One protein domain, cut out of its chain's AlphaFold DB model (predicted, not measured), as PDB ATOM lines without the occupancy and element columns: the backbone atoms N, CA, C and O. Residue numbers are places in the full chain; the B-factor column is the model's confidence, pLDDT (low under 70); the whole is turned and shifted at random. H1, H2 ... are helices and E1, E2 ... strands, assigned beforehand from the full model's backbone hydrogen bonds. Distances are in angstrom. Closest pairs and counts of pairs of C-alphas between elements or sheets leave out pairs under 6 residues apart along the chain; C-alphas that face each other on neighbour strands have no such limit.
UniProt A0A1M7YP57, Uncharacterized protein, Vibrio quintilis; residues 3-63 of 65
ATOM      1  N   ALA A   3     -34.818  17.186  -3.159       92.00
ATOM      2  CA  ALA A   3     -34.242  18.152  -2.221       92.00
ATOM      3  C   ALA A   3     -35.290  18.553  -1.180       92.00
ATOM      4  O   ALA A   3     -36.365  19.027  -1.545       92.00
ATOM      5  N   ILE A   4     -34.982  18.380   0.106       94.62
ATOM      6  CA  ILE A   4     -35.911  18.696   1.196       94.62
ATOM      7  C   ILE A   4     -35.306  19.566   2.281       94.62
ATOM      8  O   ILE A   4     -34.090  19.655   2.460       94.62
ATOM      9  N   LYS A   5     -36.184  20.223   3.043       94.81
ATOM     10  CA  LYS A   5     -35.768  21.032   4.185       94.81
ATOM     11  C   LYS A   5     -35.255  20.132   5.317       94.81
ATOM     12  O   LYS A   5     -35.810  19.056   5.533       94.81
ATOM     13  N   PRO A   6     -34.299  20.605   6.138       93.88
ATOM     14  CA  PRO A   6     -33.804  19.866   7.298       93.88
ATOM     15  C   PRO A   6     -34.896  19.381   8.255       93.88
ATOM     16  O   PRO A   6     -34.757  18.312   8.830       93.88
ATOM     17  N   LYS A   7     -35.987  20.145   8.414       94.56
ATOM     18  CA  LYS A   7     -37.139  19.724   9.224       94.56
ATOM     19  C   LYS A   7     -37.833  18.497   8.623       94.56
ATOM     20  O   LYS A   7     -37.999  17.508   9.313       94.56
ATOM     21  N   GLN A   8     -38.128  18.535   7.324       93.75
ATOM     22  CA  GLN A   8     -38.763  17.420   6.616       93.75
ATOM     23  C   GLN A   8     -37.893  16.157   6.633       93.75
ATOM     24  O   GLN A   8     -38.421  15.061   6.711       93.75
ATOM     25  N   TYR A   9     -36.566  16.308   6.598       94.06
ATOM     26  CA  TYR A   9     -35.642  15.179   6.721       94.06
ATOM     27  C   TYR A   9     -35.723  14.500   8.097       94.06
ATOM     28  O   TYR A   9     -35.649  13.280   8.187       94.06
ATOM     29  N   ILE A  10     -35.908  15.277   9.169       94.44
ATOM     30  CA  ILE A  10     -36.121  14.720  10.514       94.44
ATOM     31  C   ILE A  10     -37.471  14.009  10.567       94.44
ATOM     32  O   ILE A  10     -37.533  12.876  11.029       94.44
ATOM     33  N   ASP A  11     -38.522  14.658  10.065       94.12
ATOM     34  CA  ASP A  11     -39.882  14.117  10.101       94.12
ATOM     35  C   ASP A  11     -39.999  12.797   9.306       94.12
ATOM     36  O   ASP A  11     -40.723  11.899   9.721       94.12
ATOM     37  N   GLU A  12     -39.270  12.660   8.191       92.38
ATOM     38  CA  GLU A  12     -39.321  11.481   7.313       92.38
ATOM     39  C   GLU A  12     -38.432  10.321   7.785       92.38
ATOM     40  O   GLU A  12     -38.868   9.174   7.751       92.38
ATOM     41  N   PHE A  13     -37.198  10.592   8.225       90.62
ATOM     42  CA  PHE A  13     -36.221   9.531   8.523       90.62
ATOM     43  C   PHE A  13     -35.986   9.296  10.015       90.62
ATOM     44  O   PHE A  13     -35.511   8.231  10.400       90.62
ATOM     45  N   TYR A  14     -36.283  10.282  10.862       91.75
ATOM     46  CA  TYR A  14     -36.010  10.225  12.297       91.75
ATOM     47  C   TYR A  14     -37.186  10.759  13.139       91.75
ATOM     48  O   TYR A  14     -36.966  11.600  14.029       91.75
ATOM     49  N   PRO A  15     -38.432  10.304  12.895       92.12
ATOM     50  CA  PRO A  15     -39.590  10.771  13.649       92.12
ATOM     51  C   PRO A  15     -39.419  10.456  15.140       92.12
ATOM     52  O   PRO A  15     -39.025   9.356  15.519       92.12
ATOM     53  N   GLY A  16     -39.666  11.442  16.007       90.31
ATOM     54  CA  GLY A  16     -39.564  11.272  17.466       90.31
ATOM     55  C   GLY A  16     -38.140  11.175  18.033       90.31
ATOM     56  O   GLY A  16     -37.978  11.053  19.241       90.31
ATOM     57  N   SER A  17     -37.098  11.293  17.205       90.94
ATOM     58  CA  SER A  17     -35.691  11.173  17.631       90.94
ATOM     59  C   SER A  17     -35.173  12.299  18.542       90.94
ATOM     60  O   SER A  17     -34.046  12.230  19.027       90.94
ATOM     61  N   GLY A  18     -35.936  13.383  18.721       92.50
ATOM     62  CA  GLY A  18     -35.477  14.592  19.414       92.50
ATOM     63  C   GLY A  18     -34.390  15.374  18.659       92.50
ATOM     64  O   GLY A  18     -33.855  16.352  19.185       92.50
ATOM     65  N   LEU A  19     -34.054  14.979  17.423       94.19
ATOM     66  CA  LEU A  19     -33.078  15.689  16.603       94.19
ATOM     67  C   LEU A  19     -33.581  17.086  16.236       94.19
ATOM     68  O   LEU A  19     -34.743  17.305  15.901       94.19
ATOM     69  N   THR A  20     -32.660  18.049  16.244       95.81
ATOM     70  CA  THR A  20     -32.954  19.430  15.856       95.81
ATOM     71  C   THR A  20     -32.476  19.716  14.437       95.81
ATOM     72  O   THR A  20     -31.521  19.123  13.928       95.81
ATOM     73  N   THR A  21     -33.069  20.728  13.800       94.81
ATOM     74  CA  THR A  21     -32.600  21.215  12.489       94.81
ATOM     75  C   THR A  21     -31.161  21.743  12.528       94.81
ATOM     76  O   THR A  21     -30.511  21.830  11.483       94.81
ATOM     77  N   ALA A  22     -30.650  22.116  13.708       95.81
ATOM     78  CA  ALA A  22     -29.256  22.504  13.896       95.81
ATOM     79  C   ALA A  22     -28.321  21.298  13.737       95.81
ATOM     80  O   ALA A  22     -27.296  21.414  13.065       95.81
ATOM     81  N   THR A  23     -28.707  20.131  14.262       96.00
ATOM     82  CA  THR A  23     -27.960  18.880  14.082       96.00
ATOM     83  C   THR A  23     -27.835  18.519  12.605       96.00
ATOM     84  O   THR A  23     -26.726  18.303  12.122       96.00
ATOM     85  N   ILE A  24     -28.941  18.571  11.857       95.69
ATOM     86  CA  ILE A  24     -28.939  18.282  10.414       95.69
ATOM     87  C   ILE A  24     -28.082  19.292   9.638       95.69
ATOM     88  O   ILE A  24     -27.272  18.906   8.799       95.69
ATOM     89  N   ARG A  25     -28.168  20.591   9.960       95.06
ATOM     90  CA  ARG A  25     -27.279  21.611   9.368       95.06
ATOM     91  C   ARG A  25     -25.804  21.349   9.666       95.06
ATOM     92  O   ARG A  25     -24.964  21.569   8.799       95.06
ATOM     93  N   ASN A  26     -25.477  20.879  10.866       95.94
ATOM     94  CA  ASN A  26     -24.107  20.513  11.215       95.94
ATOM     95  C   ASN A  26     -23.630  19.290  10.426       95.94
ATOM     96  O   ASN A  26     -22.470  19.251  10.026       95.94
ATOM     97  N   TRP A  27     -24.502  18.316  10.168       95.38
ATOM     98  CA  TRP A  27     -24.176  17.163   9.326       95.38
ATOM     99  C   TRP A  27     -23.933  17.565   7.874       95.38
ATOM    100  O   TRP A  27     -22.938  17.132   7.302       95.38
ATOM    101  N   LEU A  28     -24.757  18.464   7.332       94.56
ATOM    102  CA  LEU A  28     -24.565  19.044   6.000       94.56
ATOM    103  C   LEU A  28     -23.230  19.786   5.885       94.56
ATOM    104  O   LEU A  28     -22.455  19.541   4.968       94.56
ATOM    105  N   ARG A  29     -22.910  20.640   6.864       92.25
ATOM    106  CA  ARG A  29     -21.627  21.365   6.910       92.25
ATOM    107  C   ARG A  29     -20.417  20.440   7.006       92.25
ATOM    108  O   ARG A  29     -19.362  20.774   6.488       92.25
ATOM    109  N   LYS A  30     -20.564  19.308   7.696       94.81
ATOM    110  CA  LYS A  30     -19.514  18.294   7.850       94.81
ATOM    111  C   LYS A  30     -19.468  17.292   6.689       94.81
ATOM    112  O   LYS A  30     -18.655  16.380   6.748       94.81
ATOM    113  N   GLY A  31     -20.348  17.413   5.690       91.69
ATOM    114  CA  GLY A  31     -20.438  16.468   4.573       91.69
ATOM    115  C   GLY A  31     -20.893  15.060   4.973       91.69
ATOM    116  O   GLY A  31     -20.685  14.119   4.219       91.69
ATOM    117  N   LYS A  32     -21.504  14.892   6.155       91.31
ATOM    118  CA  LYS A  32     -22.005  13.586   6.624       91.31
ATOM    119  C   LYS A  32     -23.231  13.111   5.855       91.31
ATOM    120  O   LYS A  32     -23.489  11.917   5.794       91.31
ATOM    121  N   ILE A  33     -24.009  14.060   5.349       92.88
ATOM    122  CA  ILE A  33     -25.164  13.807   4.498       92.88
ATOM    123  C   ILE A  33     -25.072  14.718   3.271       92.88
ATOM    124  O   ILE A  33     -24.608  15.858   3.403       92.88
ATOM    125  N   PRO A  34     -25.510  14.244   2.097       92.62
ATOM    126  CA  PRO A  34     -25.530  15.050   0.890       92.62
ATOM    127  C   PRO A  34     -26.516  16.214   1.025       92.62
ATOM    128  O   PRO A  34     -27.644  16.074   1.505       92.62
ATOM    129  N   GLY A  35     -26.101  17.393   0.576       92.88
ATOM    130  CA  GLY A  35     -27.000  18.529   0.487       92.88
ATOM    131  C   GLY A  35     -26.396  19.744  -0.184       92.88
ATOM    132  O   GLY A  35     -25.202  19.808  -0.464       92.88
ATOM    133  N   VAL A  36     -27.264  20.708  -0.465       92.88
ATOM    134  CA  VAL A  36     -26.959  21.886  -1.271       92.88
ATOM    135  C   VAL A  36     -27.313  23.155  -0.509       92.88
ATOM    136  O   VAL A  36     -28.287  23.205   0.253       92.88
ATOM    137  N   ARG A  37     -26.510  24.198  -0.719       93.31
ATOM    138  CA  ARG A  37     -26.783  25.537  -0.207       93.31
ATOM    139  C   ARG A  37     -27.470  26.358  -1.293       93.31
ATOM    140  O   ARG A  37     -26.965  26.454  -2.407       93.31
ATOM    141  N   THR A  38     -28.614  26.950  -0.976       91.12
ATOM    142  CA  THR A  38     -29.308  27.862  -1.890       91.12
ATOM    143  C   THR A  38     -28.526  29.176  -2.030       91.12
ATOM    144  O   THR A  38     -27.784  29.537  -1.112       91.12
ATOM    145  N   PRO A  39     -28.740  29.955  -3.108       92.38
ATOM    146  CA  PRO A  39     -28.149  31.293  -3.242       92.38
ATOM    147  C   PRO A  39     -28.501  32.227  -2.073       92.38
ATOM    148  O   PRO A  39     -27.707  33.067  -1.673       92.38
ATOM    149  N   THR A  40     -29.671  32.021  -1.461       91.88
ATOM    150  CA  THR A  40     -30.137  32.732  -0.258       91.88
ATOM    151  C   THR A  40     -29.494  32.246   1.048       91.88
ATOM    152  O   THR A  40     -29.806  32.750   2.121       91.88
ATOM    153  N   GLY A  41     -28.600  31.255   0.985       87.56
ATOM    154  CA  GLY A  41     -27.836  30.752   2.121       87.56
ATOM    155  C   GLY A  41     -28.515  29.650   2.938       87.56
ATOM    156  O   GLY A  41     -27.922  29.196   3.920       87.56
ATOM    157  N   ASN A  42     -29.703  29.190   2.537       90.12
ATOM    158  CA  ASN A  42     -30.423  28.106   3.201       90.12
ATOM    159  C   ASN A  42     -29.863  26.736   2.808       90.12
ATOM    160  O   ASN A  42     -29.333  26.554   1.717       90.12
ATOM    161  N   TRP A  43     -29.999  25.761   3.704       92.31
ATOM    162  CA  TRP A  43     -29.549  24.388   3.484       92.31
ATOM    163  C   TRP A  43     -30.712  23.485   3.084       92.31
ATOM    164  O   TRP A  43     -31.753  23.501   3.745       92.31
ATOM    165  N   LEU A  44     -30.503  22.668   2.054       94.56
ATOM    166  CA  LEU A  44     -31.400  21.592   1.643       94.56
ATOM    167  C   LEU A  44     -30.650  20.263   1.696       94.56
ATOM    168  O   LEU A  44     -29.494  20.184   1.284       94.56
ATOM    169  N   VAL A  45     -31.313  19.227   2.203       94.62
ATOM    170  CA  VAL A  45     -30.812  17.852   2.169       94.62
ATOM    171  C   VAL A  45     -31.163  17.265   0.813       94.62
ATOM    172  O   VAL A  45     -32.310  17.362   0.375       94.62
ATOM    173  N   VAL A  46     -30.174  16.683   0.152       93.62
ATOM    174  CA  VAL A  46     -30.340  16.006  -1.129       93.62
ATOM    175  C   VAL A  46     -30.508  14.524  -0.842       93.62
ATOM    176  O   VAL A  46     -29.674  13.922  -0.185       93.62
ATOM    177  N   ILE A  47     -31.590  13.938  -1.327       89.44
ATOM    178  CA  ILE A  47     -31.880  12.514  -1.210       89.44
ATOM    179  C   ILE A  47     -31.776  11.923  -2.606       89.44
ATOM    180  O   ILE A  47     -32.468  12.344  -3.542       89.44
ATOM    181  N   GLU A  48     -30.892  10.953  -2.759       83.00
ATOM    182  CA  GLU A  48     -30.873  10.116  -3.945       83.00
ATOM    183  C   GLU A  48     -32.047   9.143  -3.842       83.00
ATOM    184  O   GLU A  48     -32.215   8.465  -2.835       83.00
ATOM    185  N   ASN A  49     -32.884   9.083  -4.880       67.06
ATOM    186  CA  ASN A  49     -34.010   8.138  -4.915       67.06
ATOM    187  C   ASN A  49     -33.526   6.688  -5.095       67.06
ATOM    188  O   ASN A  49     -34.344   5.782  -5.154       67.06
ATOM    189  N   ASN A  50     -32.215   6.493  -5.235       54.09
ATOM    190  CA  ASN A  50     -31.580   5.219  -5.497       54.09
ATOM    191  C   ASN A  50     -30.943   4.675  -4.216       54.09
ATOM    192  O   ASN A  50     -29.752   4.378  -4.186       54.09
ATOM    193  N   GLN A  51     -31.720   4.592  -3.134       53.19
ATOM    194  CA  GLN A  51     -31.389   3.563  -2.159       53.19
ATOM    195  C   GLN A  51     -31.893   2.248  -2.751       53.19
ATOM    196  O   GLN A  51     -33.081   2.195  -3.090       53.19
ATOM    197  N   PRO A  52     -31.039   1.218  -2.912       46.78
ATOM    198  CA  PRO A  52     -31.557  -0.123  -3.079       46.78
ATOM    199  C   PRO A  52     -32.526  -0.343  -1.928       46.78
ATOM    200  O   PRO A  52     -32.273   0.046  -0.778       46.78
ATOM    201  N   SER A  53     -33.692  -0.832  -2.313       53.31
ATOM    202  CA  SER A  53     -34.732  -1.276  -1.421       53.31
ATOM    203  C   SER A  53     -34.049  -2.055  -0.286       53.31
ATOM    204  O   SER A  53     -33.153  -2.847  -0.540       53.31
ATOM    205  N   SER A  54     -34.342  -1.630   0.947       62.50
ATOM    206  CA  SER A  54     -33.892  -2.128   2.250       62.50
ATOM    207  C   SER A  54     -32.633  -3.025   2.325       62.50
ATOM    208  O   SER A  54     -32.472  -4.035   1.656       62.50
ATOM    209  N   LYS A  55     -31.802  -2.805   3.350       65.12
ATOM    210  CA  LYS A  55     -30.770  -3.782   3.766       65.12
ATOM    211  C   LYS A  55     -31.332  -5.202   3.996       65.12
ATOM    212  O   LYS A  55     -30.586  -6.169   4.020       65.12
ATOM    213  N   VAL A  56     -32.651  -5.308   4.168       66.31
ATOM    214  CA  VAL A  56     -33.412  -6.555   4.224       66.31
ATOM    215  C   VAL A  56     -33.478  -7.238   2.854       66.31
ATOM    216  O   VAL A  56     -33.256  -8.434   2.811       66.31
ATOM    217  N   GLU A  57     -33.706  -6.534   1.746       69.62
ATOM    218  CA  GLU A  57     -33.673  -7.117   0.391       69.62
ATOM    219  C   GLU A  57     -32.262  -7.515  -0.044       69.62
ATOM    220  O   GLU A  57     -32.096  -8.559  -0.667       69.62
ATOM    221  N   GLU A  58     -31.234  -6.761   0.360       71.00
ATOM    222  CA  GLU A  58     -29.835  -7.183   0.183       71.00
ATOM    223  C   GLU A  58     -29.557  -8.499   0.939       71.00
ATOM    224  O   GLU A  58     -28.997  -9.435   0.374       71.00
ATOM    225  N   LEU A  59     -30.019  -8.617   2.191       78.88
ATOM    226  CA  LEU A  59     -29.882  -9.845   2.985       78.88
ATOM    227  C   LEU A  59     -30.736 -11.005   2.454       78.88
ATOM    228  O   LEU A  59     -30.284 -12.144   2.498       78.88
ATOM    229  N   LEU A  60     -31.943 -10.734   1.954       78.88
ATOM    230  CA  LEU A  60     -32.821 -11.736   1.345       78.88
ATOM    231  C   LEU A  60     -32.192 -12.300   0.069       78.88
ATOM    232  O   LEU A  60     -32.153 -13.513  -0.089       78.88
ATOM    233  N   SER A  61     -31.598 -11.444  -0.769       76.19
ATOM    234  CA  SER A  61     -30.904 -11.883  -1.986       76.19
ATOM    235  C   SER A  61     -29.709 -12.802  -1.710       76.19
ATOM    236  O   SER A  61     -29.359 -13.618  -2.548       76.19
ATOM    237  N   PHE A  62     -29.109 -12.703  -0.520       78.38
ATOM    238  CA  PHE A  62     -27.984 -13.538  -0.092       78.38
ATOM    239  C   PHE A  62     -28.417 -14.903   0.479       78.38
ATOM    240  O   PHE A  62     -27.573 -15.763   0.717       78.38
ATOM    241  N   LEU A  63     -29.712 -15.086   0.766       82.81
ATOM    242  CA  LEU A  63     -30.290 -16.305   1.351       82.81
ATOM    243  C   LEU A  63     -31.063 -17.158   0.332       82.81
ATOM    244  O   LEU A  63     -31.493 -18.255   0.678       82.81
TER     245      LEU A  63
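This is residues 3 to 63 of the 65 residues of an uncharacterized protein of Vibrio quintilis (UniProt A0A1M7YP57). A small antiparallel hairpin of strands E1 and E2, with helices H1 and H2 packed on it, makes a compact body; from it a tail, residues 49 to 63 with H3, sticks out and makes the length. The 61 printed residues hold three named helices and two strands, in the order H1 H2 E1 E2 H3, class mixed. The whole is loose, radius of gyration of the C-alphas 14.1 A, spanning 48 by 26 by 18 A.

E2, residues 43 to 47, is 13.0 A long; E1 is residues 35 to 37. H2, residues 21 to 29, is 12.3 A long. H1, residues 6 to 13, begins at C-alpha (-33.804, 19.866, 7.298); H3, residues 55 to 61, ends at (-30.904, -11.883, -1.986).

E1 and E2 are antiparallel, at 152 degrees, with N 36 and O 44 2.9 A apart. The closest C-alphas of H1 and E2, Pro 6 and Val 45, are 6.3 A apart; those of H2 and E2, Arg 25 and Trp 43, 6.9 A. H1 and H2 touch, closest at the C-alphas of Pro 6 and Thr 21, 5.5 A, about perpendicular at 83 degrees. H3 is apart from H1, H2 and E1. In H1, H2 and H3 every O i to N i+4 pair is within hydrogen-bond range.

The farthest C-alphas, Thr 40 and Leu 63, are 49.1 A apart. The printed part has no cut and no long link. Residues 49 to 57 have pLDDT under 70.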